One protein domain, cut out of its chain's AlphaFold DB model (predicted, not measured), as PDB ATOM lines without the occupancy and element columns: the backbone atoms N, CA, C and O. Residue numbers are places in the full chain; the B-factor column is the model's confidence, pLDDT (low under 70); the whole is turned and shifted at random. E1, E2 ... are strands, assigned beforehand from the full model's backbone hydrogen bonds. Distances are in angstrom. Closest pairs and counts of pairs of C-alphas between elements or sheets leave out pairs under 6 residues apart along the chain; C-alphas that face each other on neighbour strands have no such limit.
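Overview. This is residues 2 to 61 and 80 to 104 of the 230 residues of an uncharacterized protein of Aspergillus flavus (strain ATCC 200026 / FGSC A1120 / IAM 13836 / NRRL 3357 / JCM 12722 / SRRC 167) (UniProt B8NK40). A strongly twisted, curled sheet of four strands, E1 to E4, forms one wall of a loose, incompletely closed barrel. E5 sits beside E1, and E6 runs over the open side between E5 and E4, with the last stretch folding back along it. The printed part has 85 residues with no named helix and six named strands, E1 to E6 along the chain; the sheet's order is E1, E2, E3, E4, all antiparallel. The class is all strand, with 36 of the 85 residues in named strands, under half. The whole is compact, with a radius of gyration of the C-alphas of 12.7 A and spans of 36 by 30 by 18 A.

Along the chain. E1, residues 9 to 14, starts with its C-alpha at (68.852, -25.599, 134.811) and is 16.7 A long. E2, residues 18 to 25, is 21.7 A and E3, residues 28 to 34, 19.8 A. E4 is residues 45 to 48, 9.4 A, and E5 residues 58 to 61, 10.7 A. E6, residues 86 to 92, is 20.3 A and ends at (62.638, -18.744, 116.403).

Arrangement. E1 to E4 form a meander, each strand the antiparallel neighbour of the one before, in three successive hairpins. Within hydrogen-bond range are N 12 and O 20 across E1 and E2, at 3.0 A, N 21 and O 32 across E2 and E3, at 2.9 A, and N 31 and O 45 across E3 and E4, at 2.9 A. E5 and E6 pair with no named strand. The closest C-alphas of E1 and E5, Ala 10 and Thr 59, are 5.1 A apart; those of E4 and E6, Val 47 and Lys 89, 7.6 A. E5 and E6 are near each other. Residues 89 to 90 of E6 pair antiparallel with residues 99 to 100.

Size, cuts and confidence. The farthest C-alphas, Glu 36 and Glu 83, are 36.5 A apart. Residues 62 to 79 are not printed; C-alphas 61 and 80 are 15.6 A apart across the cut. Of the links printed whole, none is long. Residues 2 to 6 are under pLDDT 70.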
ATOM      1  N   SER A   2      59.473 -36.534 138.179       57.47
ATOM      2  CA  SER A   2      60.304 -35.350 138.439       57.47
ATOM      3  C   SER A   2      61.475 -35.220 137.457       57.47
ATOM      4  O   SER A   2      61.796 -36.171 136.740       57.47
ATOM      5  N   SER A   3      62.112 -34.047 137.431       56.72
ATOM      6  CA  SER A   3      63.436 -33.863 136.831       56.72
ATOM      7  C   SER A   3      64.459 -34.831 137.442       56.72
ATOM      8  O   SER A   3      64.256 -35.363 138.542       56.72
ATOM      9  N   LEU A   4      65.562 -35.075 136.726       65.31
ATOM     10  CA  LEU A   4      66.719 -35.729 137.339       65.31
ATOM     11  C   LEU A   4      67.256 -34.815 138.445       65.31
ATOM     12  O   LEU A   4      67.426 -33.622 138.221       65.31
ATOM     13  N   GLY A   5      67.542 -35.363 139.630       61.22
ATOM     14  CA  GLY A   5      68.063 -34.573 140.755       61.22
ATOM     15  C   GLY A   5      69.420 -33.907 140.478       61.22
ATOM     16  O   GLY A   5      69.799 -32.995 141.202       61.22
ATOM     17  N   SER A   6      70.131 -34.347 139.435       67.38
ATOM     18  CA  SER A   6      71.421 -33.825 138.972       67.38
ATOM     19  C   SER A   6      71.331 -32.983 137.692       67.38
ATOM     20  O   SER A   6      72.353 -32.759 137.048       67.38
ATOM     21  N   THR A   7      70.132 -32.565 137.271       77.69
ATOM     22  CA  THR A   7      69.998 -31.721 136.074       77.69
ATOM     23  C   THR A   7      70.562 -30.325 136.310       77.69
ATOM     24  O   THR A   7      70.260 -29.700 137.325       77.69
ATOM     25  N   ASP A   8      71.273 -29.802 135.315       86.94
ATOM     26  CA  ASP A   8      71.491 -28.363 135.205       86.94
ATOM     27  C   ASP A   8      70.171 -27.694 134.779       86.94
ATOM     28  O   ASP A   8      69.285 -28.331 134.189       86.94
ATOM     29  N   LEU A   9      70.018 -26.418 135.129       91.00
ATOM     30  CA  LEU A   9      68.852 -25.599 134.811       91.00
ATOM     31  C   LEU A   9      69.322 -24.383 134.014       91.00
ATOM     32  O   LEU A   9      70.219 -23.677 134.464       91.00
ATOM     33  N   ALA A  10      68.684 -24.100 132.880       93.38
ATOM     34  CA  ALA A  10      68.886 -22.842 132.165       93.38
ATOM     35  C   ALA A  10      67.570 -22.088 132.049       93.38
ATOM     36  O   ALA A  10      66.618 -22.564 131.431       93.38
ATOM     37  N   GLY A  11      67.528 -20.909 132.663       90.75
ATOM     38  CA  GLY A  11      66.411 -19.980 132.566       90.75
ATOM     39  C   GLY A  11      66.734 -18.829 131.621       90.75
ATOM     40  O   GLY A  11      67.879 -18.393 131.552       90.75
ATOM     41  N   LEU A  12      65.732 -18.304 130.926       92.19
ATOM     42  CA  LEU A  12      65.837 -17.008 130.254       92.19
ATOM     43  C   LEU A  12      64.479 -16.324 130.147       92.19
ATOM     44  O   LEU A  12      63.431 -16.973 130.208       92.19
ATOM     45  N   THR A  13      64.522 -15.012 129.944       89.31
ATOM     46  CA  THR A  13      63.374 -14.199 129.553       89.31
ATOM     47  C   THR A  13      63.463 -13.838 128.073       89.31
ATOM     48  O   THR A  13      64.547 -13.613 127.534       89.31
ATOM     49  N   THR A  14      62.314 -13.740 127.409       88.44
ATOM     50  CA  THR A  14      62.202 -13.007 126.142       88.44
ATOM     51  C   THR A  14      61.301 -11.799 126.352       88.44
ATOM     52  O   THR A  14      60.212 -11.929 126.922       88.44
ATOM     53  N   ASP A  15      61.761 -10.639 125.885       78.69
ATOM     54  CA  ASP A  15      61.061  -9.352 125.987       78.69
ATOM     55  C   ASP A  15      60.602  -9.010 127.419       78.69
ATOM     56  O   ASP A  15      59.536  -8.432 127.613       78.69
ATOM     57  N   ASP A  16      61.391  -9.424 128.418       79.88
ATOM     58  CA  ASP A  16      61.183  -9.195 129.859       79.88
ATOM     59  C   ASP A  16      59.830  -9.674 130.413       79.88
ATOM     60  O   ASP A  16      59.379  -9.240 131.473       79.88
ATOM     61  N   LYS A  17      59.169 -10.589 129.696       85.44
ATOM     62  CA  LYS A  17      57.821 -11.069 130.025       85.44
ATOM     63  C   LYS A  17      57.731 -12.581 130.082       85.44
ATOM     64  O   LYS A  17      57.234 -13.159 131.044       85.44
ATOM     65  N   ASN A  18      58.186 -13.217 129.013       90.50
ATOM     66  CA  ASN A  18      58.020 -14.642 128.797       90.50
ATOM     67  C   ASN A  18      59.212 -15.386 129.377       90.50
ATOM     68  O   ASN A  18      60.348 -15.052 129.057       90.50
ATOM     69  N   LEU A  19      58.952 -16.385 130.214       92.25
ATOM     70  CA  LEU A  19      59.964 -17.175 130.903       92.25
ATOM     71  C   LEU A  19      60.085 -18.551 130.261       92.25
ATOM     72  O   LEU A  19      59.088 -19.245 130.056       92.25
ATOM     73  N   TYR A  20      61.320 -18.966 130.014       92.88
ATOM     74  CA  TYR A  20      61.655 -20.295 129.524       92.88
ATOM     75  C   TYR A  20      62.608 -20.952 130.509       92.88
ATOM     76  O   TYR A  20      63.584 -20.336 130.933       92.88
ATOM     77  N   LEU A  21      62.323 -22.202 130.861       93.19
ATOM     78  CA  LEU A  21      63.174 -23.025 131.705       93.19
ATOM     79  C   LEU A  21      63.490 -24.332 130.986       93.19
ATOM     80  O   LEU A  21      62.595 -25.123 130.692       93.19
ATOM     81  N   PHE A  22      64.774 -24.572 130.768       94.12
ATOM     82  CA  PHE A  22      65.303 -25.795 130.191       94.12
ATOM     83  C   PHE A  22      65.899 -26.663 131.282       94.12
ATOM     84  O   PHE A  22      66.642 -26.187 132.144       94.12
ATOM     85  N   TYR A  23      65.553 -27.941 131.249       93.56
ATOM     86  CA  TYR A  23      66.038 -28.920 132.205       93.56
ATOM     87  C   TYR A  23      65.978 -30.317 131.607       93.56
ATOM     88  O   TYR A  23      65.284 -30.587 130.623       93.56
ATOM     89  N   GLN A  24      66.698 -31.235 132.229       93.62
ATOM     90  CA  GLN A  24      66.733 -32.618 131.822       93.62
ATOM     91  C   GLN A  24      65.684 -33.446 132.563       93.62
ATOM     92  O   GLN A  24      65.566 -33.457 133.796       93.62
ATOM     93  N   ARG A  25      64.942 -34.221 131.777       89.75
ATOM     94  CA  ARG A  25      63.988 -35.212 132.252       89.75
ATOM     95  C   ARG A  25      64.293 -36.538 131.567       89.75
ATOM     96  O   ARG A  25      63.937 -36.753 130.413       89.75
ATOM     97  N   SER A  26      64.907 -37.461 132.310       84.38
ATOM     98  CA  SER A  26      65.460 -38.712 131.751       84.38
ATOM     99  C   SER A  26      66.537 -38.414 130.693       84.38
ATOM    100  O   SER A  26      67.310 -37.492 130.898       84.38
ATOM    101  N   GLY A  27      66.636 -39.147 129.581       88.38
ATOM    102  CA  GLY A  27      67.602 -38.860 128.502       88.38
ATOM    103  C   GLY A  27      67.234 -37.678 127.587       88.38
ATOM    104  O   GLY A  27      67.848 -37.514 126.535       88.38
ATOM    105  N   TYR A  28      66.222 -36.885 127.953       94.06
ATOM    106  CA  TYR A  28      65.699 -35.784 127.146       94.06
ATOM    107  C   TYR A  28      65.944 -34.440 127.817       94.06
ATOM    108  O   TYR A  28      65.764 -34.312 129.030       94.06
ATOM    109  N   ILE A  29      66.257 -33.428 127.013       95.56
ATOM    110  CA  ILE A  29      66.171 -32.031 127.440       95.56
ATOM    111  C   ILE A  29      64.793 -31.518 127.054       95.56
ATOM    112  O   ILE A  29      64.336 -31.726 125.925       95.56
ATOM    113  N   VAL A  30      64.129 -30.879 128.008       94.94
ATOM    114  CA  VAL A  30      62.772 -30.375 127.858       94.94
ATOM    115  C   VAL A  30      62.683 -28.910 128.264       94.94
ATOM    116  O   VAL A  30      63.491 -28.412 129.044       94.94
ATOM    117  N   GLU A  31      61.667 -28.243 127.741       94.19
ATOM    118  CA  GLU A  31      61.339 -26.849 128.005       94.19
ATOM    119  C   GLU A  31      60.031 -26.755 128.795       94.19
ATOM    120  O   GLU A  31      59.035 -27.387 128.431       94.19
ATOM    121  N   ALA A  32      60.021 -25.943 129.849       92.25
ATOM    122  CA  ALA A  32      58.813 -25.408 130.462       92.25
ATOM    123  C   ALA A  32      58.704 -23.913 130.146       92.25
ATOM    124  O   ALA A  32      59.684 -23.177 130.262       92.25
ATOM    125  N   PHE A  33      57.506 -23.474 129.769       91.69
ATOM    126  CA  PHE A  33      57.233 -22.105 129.347       91.69
ATOM    127  C   PHE A  33      56.248 -21.439 130.304       91.69
ATOM    128  O   PHE A  33      55.280 -22.063 130.724       91.69
ATOM    129  N   SER A  34      56.475 -20.176 130.640       90.94
ATOM    130  CA  SER A  34      55.554 -19.343 131.409       90.94
ATOM    131  C   SER A  34      55.327 -18.034 130.660       90.94
ATOM    132  O   SER A  34      56.243 -17.218 130.532       90.94
ATOM    133  N   GLU A  35      54.095 -17.809 130.225       90.75
ATOM    134  CA  GLU A  35      53.678 -16.562 129.588       90.75
ATOM    135  C   GLU A  35      53.490 -15.456 130.636       90.75
ATOM    136  O   GLU A  35      52.833 -15.676 131.654       90.75
ATOM    137  N   GLU A  36      54.098 -14.290 130.401       87.88
ATOM    138  CA  GLU A  36      53.991 -13.090 131.258       87.88
ATOM    139  C   GLU A  36      54.163 -13.351 132.776       87.88
ATOM    140  O   GLU A  36      53.477 -12.765 133.613       87.88
ATOM    141  N   GLY A  37      55.080 -14.250 133.152       78.31
ATOM    142  CA  GLY A  37      55.348 -14.599 134.556       78.31
ATOM    143  C   GLY A  37      54.259 -15.431 135.252       78.31
ATOM    144  O   GLY A  37      54.282 -15.566 136.477       78.31
ATOM    145  N   GLY A  38      53.302 -15.971 134.496       86.25
ATOM    146  CA  GLY A  38      52.272 -16.878 134.991       86.25
ATOM    147  C   GLY A  38      52.804 -18.252 135.434       86.25
ATOM    148  O   GLY A  38      54.001 -18.528 135.424       86.25
ATOM    149  N   PRO A  39      51.920 -19.171 135.857       85.62
ATOM    150  CA  PRO A  39      52.335 -20.537 136.146       85.62
ATOM    151  C   PRO A  39      52.871 -21.214 134.872       85.62
ATOM    152  O   PRO A  39      52.261 -21.076 133.808       85.62
ATOM    153  N   PRO A  40      53.975 -21.980 134.956       83.44
ATOM    154  CA  PRO A  40      54.529 -22.651 133.794       83.44
ATOM    155  C   PRO A  40      53.571 -23.712 133.242       83.44
ATOM    156  O   PRO A  40      52.815 -24.354 133.980       83.44
ATOM    157  N   THR A  41      53.639 -23.932 131.933       82.75
ATOM    158  CA  THR A  41      52.889 -24.962 131.220       82.75
ATOM    159  C   THR A  41      53.131 -26.331 131.847       82.75
ATOM    160  O   THR A  41      54.273 -26.749 132.040       82.75
ATOM    161  N   GLN A  42      52.056 -27.077 132.116       74.69
ATOM    162  CA  GLN A  42      52.172 -28.412 132.718       74.69
ATOM    163  C   GLN A  42      52.803 -29.448 131.775       74.69
ATOM    164  O   GLN A  42      53.377 -30.438 132.235       74.69
ATOM    165  N   THR A  43      52.712 -29.222 130.463       80.50
ATOM    166  CA  THR A  43      53.313 -30.082 129.443       80.50
ATOM    167  C   THR A  43      54.617 -29.465 128.966       80.50
ATOM    168  O   THR A  43      54.617 -28.373 128.407       80.50
ATOM    169  N   SER A  44      55.721 -30.178 129.176       82.94
ATOM    170  CA  SER A  44      57.038 -29.771 128.695       82.94
ATOM    171  C   SER A  44      57.252 -30.187 127.238       82.94
ATOM    172  O   SER A  44      56.922 -31.322 126.878       82.94
ATOM    173  N   VAL A  45      57.853 -29.319 126.424       91.19
ATOM    174  CA  VAL A  45      58.210 -29.619 125.025       91.19
ATOM    175  C   VAL A  45      59.593 -30.266 124.978       91.19
ATOM    176  O   VAL A  45      60.500 -29.836 125.685       91.19
ATOM    177  N   GLN A  46      59.773 -31.310 124.168       94.38
ATOM    178  CA  GLN A  46      61.082 -31.940 123.987       94.38
ATOM    179  C   GLN A  46      61.964 -31.090 123.064       94.38
ATOM    180  O   GLN A  46      61.571 -30.796 121.939       94.38
ATOM    181  N   VAL A  47      63.173 -30.767 123.523       95.88
ATOM    182  CA  VAL A  47      64.178 -29.999 122.770       95.88
ATOM    183  C   VAL A  47      65.261 -30.916 122.195       95.88
ATOM    184  O   VAL A  47      65.667 -30.775 121.042       95.88
ATOM    185  N   ALA A  48      65.712 -31.896 122.983       96.75
ATOM    186  CA  ALA A  48      66.737 -32.862 122.585       96.75
ATOM    187  C   ALA A  48      66.490 -34.248 123.201       96.75
ATOM    188  O   ALA A  48      65.772 -34.371 124.195       96.75
ATOM    189  N   ALA A  49      67.086 -35.289 122.610       95.81
ATOM    190  CA  ALA A  49      66.879 -36.700 122.981       95.81
ATOM    191  C   ALA A  49      68.174 -37.502 123.203       95.81
ATOM    192  O   ALA A  49      68.139 -38.721 123.366       95.81
ATOM    193  N   ASP A  50      69.319 -36.833 123.166       95.88
ATOM    194  CA  ASP A  50      70.656 -37.408 123.289       95.88
ATOM    195  C   ASP A  50      71.409 -36.831 124.498       95.88
ATOM    196  O   ASP A  50      72.635 -36.742 124.486       95.88
ATOM    197  N   ALA A  51      70.685 -36.450 125.555       93.69
ATOM    198  CA  ALA A  51      71.290 -35.963 126.790       93.69
ATOM    199  C   ALA A  51      72.091 -37.067 127.506       93.69
ATOM    200  O   ALA A  51      71.803 -38.263 127.386       93.69
ATOM    201  N   GLN A  52      73.087 -36.664 128.290       92.62
ATOM    202  CA  GLN A  52      73.898 -37.543 129.127       92.62
ATOM    203  C   GLN A  52      73.045 -38.183 130.219       92.62
ATOM    204  O   GLN A  52      72.226 -37.523 130.852       92.62
ATOM    205  N   SER A  53      73.270 -39.461 130.517       87.31
ATOM    206  CA  SER A  53      72.502 -40.177 131.546       87.31
ATOM    207  C   SER A  53      72.665 -39.589 132.955       87.31
ATOM    208  O   SER A  53      71.728 -39.655 133.747       87.31
ATOM    209  N   GLY A  54      73.828 -39.003 133.259       85.25
ATOM    210  CA  GLY A  54      74.147 -38.399 134.559       85.25
ATOM    211  C   GLY A  54      73.644 -36.965 134.763       85.25
ATOM    212  O   GLY A  54      73.765 -36.445 135.873       85.25
ATOM    213  N   GLY A  55      73.060 -36.343 133.735       89.69
ATOM    214  CA  GLY A  55      72.733 -34.916 133.716       89.69
ATOM    215  C   GLY A  55      73.708 -34.140 132.833       89.69
ATOM    216  O   GLY A  55      74.854 -33.921 133.212       89.69
ATOM    217  N   SER A  56      73.239 -33.733 131.657       93.69
ATOM    218  CA  SER A  56      73.945 -32.878 130.713       93.69
ATOM    219  C   SER A  56      74.100 -31.470 131.278       93.69
ATOM    220  O   SER A  56      73.093 -30.839 131.611       93.69
ATOM    221  N   PRO A  57      75.325 -30.930 131.278       94.62
ATOM    222  CA  PRO A  57      75.533 -29.499 131.345       94.62
ATOM    223  C   PRO A  57      74.797 -28.800 130.212       94.62
ATOM    224  O   PRO A  57      74.886 -29.238 129.059       94.62
ATOM    225  N   LEU A  58      74.067 -27.736 130.539       95.88
ATOM    226  CA  LEU A  58      73.279 -26.983 129.571       95.88
ATOM    227  C   LEU A  58      73.196 -25.501 129.937       95.88
ATOM    228  O   LEU A  58      73.210 -25.132 131.107       95.88
ATOM    229  N   THR A  59      73.080 -24.664 128.913       96.69
ATOM    230  CA  THR A  59      72.864 -23.221 129.016       96.69
ATOM    231  C   THR A  59      71.939 -22.761 127.891       96.69
ATOM    232  O   THR A  59      71.794 -23.452 126.879       96.69
ATOM    233  N   ALA A  60      71.320 -21.595 128.040       96.81
ATOM    234  CA  ALA A  60      70.476 -21.012 127.006       96.81
ATOM    235  C   ALA A  60      70.605 -19.487 126.979       96.81
ATOM    236  O   ALA A  60      70.924 -18.860 127.988       96.81
ATOM    237  N   TYR A  61      70.360 -18.887 125.816       95.62
ATOM    238  CA  TYR A  61      70.371 -17.437 125.639       95.62
ATOM    239  C   TYR A  61      69.381 -16.987 124.559       95.62
ATOM    240  O   TYR A  61      69.011 -17.747 123.663       95.62
ATOM    241  N   LEU A  80      76.035 -30.449 126.503       95.94
ATOM    242  CA  LEU A  80      76.836 -31.638 126.196       95.94
ATOM    243  C   LEU A  80      75.933 -32.841 125.989       95.94
ATOM    244  O   LEU A  80      75.164 -33.210 126.877       95.94
ATOM    245  N   ASN A  81      76.056 -33.492 124.842       95.38
ATOM    246  CA  ASN A  81      75.321 -34.717 124.579       95.38
ATOM    247  C   ASN A  81      76.001 -35.953 125.202       95.38
ATOM    248  O   ASN A  81      77.074 -35.868 125.811       95.38
ATOM    249  N   LYS A  82      75.368 -37.122 125.065       93.94
ATOM    250  CA  LYS A  82      75.847 -38.405 125.609       93.94
ATOM    251  C   LYS A  82      77.213 -38.850 125.068       93.94
ATOM    252  O   LYS A  82      77.887 -39.626 125.733       93.94
ATOM    253  N   GLU A  83      77.633 -38.353 123.903       93.00
ATOM    254  CA  GLU A  83      78.978 -38.562 123.350       93.00
ATOM    255  C   GLU A  83      80.007 -37.522 123.835       93.00
ATOM    256  O   GLU A  83      81.174 -37.596 123.455       93.00
ATOM    257  N   GLY A  84      79.602 -36.549 124.657       91.12
ATOM    258  CA  GLY A  84      80.474 -35.484 125.159       91.12
ATOM    259  C   GLY A  84      80.727 -34.358 124.154       91.12
ATOM    260  O   GLY A  84      81.684 -33.599 124.301       91.12
ATOM    261  N   HIS A  85      79.896 -34.235 123.117       94.50
ATOM    262  CA  HIS A  85      79.980 -33.139 122.157       94.50
ATOM    263  C   HIS A  85      79.120 -31.950 122.580       94.50
ATOM    264  O   HIS A  85      78.004 -32.134 123.061       94.50
ATOM    265  N   LEU A  86      79.613 -30.739 122.309       96.62
ATOM    266  CA  LEU A  86      78.802 -29.525 122.332       96.62
ATOM    267  C   LEU A  86      77.799 -29.566 121.176       96.62
ATOM    268  O   LEU A  86      78.189 -29.745 120.019       96.62
ATOM    269  N   ILE A  87      76.521 -29.405 121.505       97.81
ATOM    270  CA  ILE A  87      75.409 -29.332 120.557       97.81
ATOM    271  C   ILE A  87      74.672 -28.017 120.782       97.81
ATOM    272  O   ILE A  87      74.424 -27.645 121.926       97.81
ATOM    273  N   GLU A  88      74.303 -27.337 119.697       98.00
ATOM    274  CA  GLU A  88      73.462 -26.141 119.721       98.00
ATOM    275  C   GLU A  88      72.108 -26.456 119.076       98.00
ATOM    276  O   GLU A  88      72.029 -26.958 117.952       98.00
ATOM    277  N   LYS A  89      71.035 -26.148 119.802       98.12
ATOM    278  CA  LYS A  89      69.660 -26.132 119.305       98.12
ATOM    279  C   LYS A  89      69.192 -24.692 119.238       98.12
ATOM    280  O   LYS A  89      69.529 -23.887 120.103       98.12
ATOM    281  N   VAL A  90      68.375 -24.387 118.246       97.62
ATOM    282  CA  VAL A  90      67.815 -23.051 118.039       97.62
ATOM    283  C   VAL A  90      66.332 -23.142 117.734       97.62
ATOM    284  O   VAL A  90      65.856 -24.115 117.151       97.62
ATOM    285  N   ARG A  91      65.590 -22.126 118.155       96.75
ATOM    286  CA  ARG A  91      64.189 -21.937 117.797       96.75
ATOM    287  C   ARG A  91      63.907 -20.456 117.628       96.75
ATOM    288  O   ARG A  91      64.250 -19.648 118.489       96.75
ATOM    289  N   ARG A  92      63.221 -20.088 116.548       96.44
ATOM    290  CA  ARG A  92      62.638 -18.744 116.403       96.44
ATOM    291  C   ARG A  92      61.512 -18.580 117.417       96.44
ATOM    292  O   ARG A  92      60.665 -19.457 117.495       96.44
ATOM    293  N   VAL A  93      61.444 -17.461 118.137       93.62
ATOM    294  CA  VAL A  93      60.409 -17.229 119.171       93.62
ATOM    295  C   VAL A  93      58.988 -17.329 118.602       93.62
ATOM    296  O   VAL A  93      58.070 -17.768 119.284       93.62
ATOM    297  N   SER A  94      58.805 -16.980 117.329       91.88
ATOM    298  CA  SER A  94      57.533 -17.107 116.611       91.88
ATOM    299  C   SER A  94      57.181 -18.535 116.169       91.88
ATOM    300  O   SER A  94      56.146 -18.734 115.533       91.88
ATOM    301  N   SER A  95      58.033 -19.523 116.449       92.00
ATOM    302  CA  SER A  95      57.861 -20.920 116.062       92.00
ATOM    303  C   SER A  95      57.923 -21.832 117.282       92.00
ATOM    304  O   SER A  95      58.618 -21.568 118.254       92.00
ATOM    305  N   ASP A  96      57.218 -22.952 117.198       87.31
ATOM    306  CA  ASP A  96      57.241 -24.048 118.160       87.31
ATOM    307  C   ASP A  96      58.348 -25.082 117.878       87.31
ATOM    308  O   ASP A  96      58.578 -25.978 118.690       87.31
ATOM    309  N   LYS A  97      59.052 -24.973 116.744       93.00
ATOM    310  CA  LYS A  97      60.005 -25.987 116.282       93.00
ATOM    311  C   LYS A  97      61.439 -25.663 116.667       93.00
ATOM    312  O   LYS A  97      61.989 -24.645 116.258       93.00
ATOM    313  N   TRP A  98      62.051 -26.597 117.383       96.62
ATOM    314  CA  TRP A  98      63.489 -26.634 117.606       96.62
ATOM    315  C   TRP A  98      64.204 -27.284 116.422       96.62
ATOM    316  O   TRP A  98      63.767 -28.319 115.915       96.62
ATOM    317  N   GLU A  99      65.319 -26.692 116.010       97.00
ATOM    318  CA  GLU A  99      66.169 -27.179 114.927       97.00
ATOM    319  C   GLU A  99      67.639 -27.258 115.357       97.00
ATOM    320  O   GLU A  99      68.050 -26.683 116.370       97.00
ATOM    321  N   ASP A 100      68.423 -28.024 114.600       97.00
ATOM    322  CA  ASP A 100      69.868 -28.126 114.786       97.00
ATOM    323  C   ASP A 100      70.565 -26.890 114.219       97.00
ATOM    324  O   ASP A 100      70.392 -26.548 113.047       97.00
ATOM    325  N   ALA A 101      71.388 -26.246 115.042       96.00
ATOM    326  CA  ALA A 101      72.319 -25.225 114.586       96.00
ATOM    327  C   ALA A 101      73.656 -25.870 114.158       96.00
ATOM    328  O   ALA A 101      73.926 -27.034 114.485       96.00
ATOM    329  N   PRO A 102      74.525 -25.143 113.431       95.25
ATOM    330  CA  PRO A 102      75.876 -25.610 113.148       95.25
ATOM    331  C   PRO A 102      76.598 -26.035 114.430       95.25
ATOM    332  O   PRO A 102      76.627 -25.297 115.410       95.25
ATOM    333  N   LYS A 103      77.197 -27.230 114.414       94.88
ATOM    334  CA  LYS A 103      77.861 -27.798 115.592       94.88
ATOM    335  C   LYS A 103      78.941 -26.835 116.124       94.88
ATOM    336  O   LYS A 103      79.870 -26.529 115.369       94.88
ATOM    337  N   PRO A 104      78.870 -26.407 117.400       96.50
ATOM    338  CA  PRO A 104      79.916 -25.587 117.997       96.50
ATOM    339  C   PRO A 104      81.271 -26.317 117.998       96.50
ATOM    340  O   PRO A 104      81.311 -27.539 118.192       96.50
TER     341      PRO A 104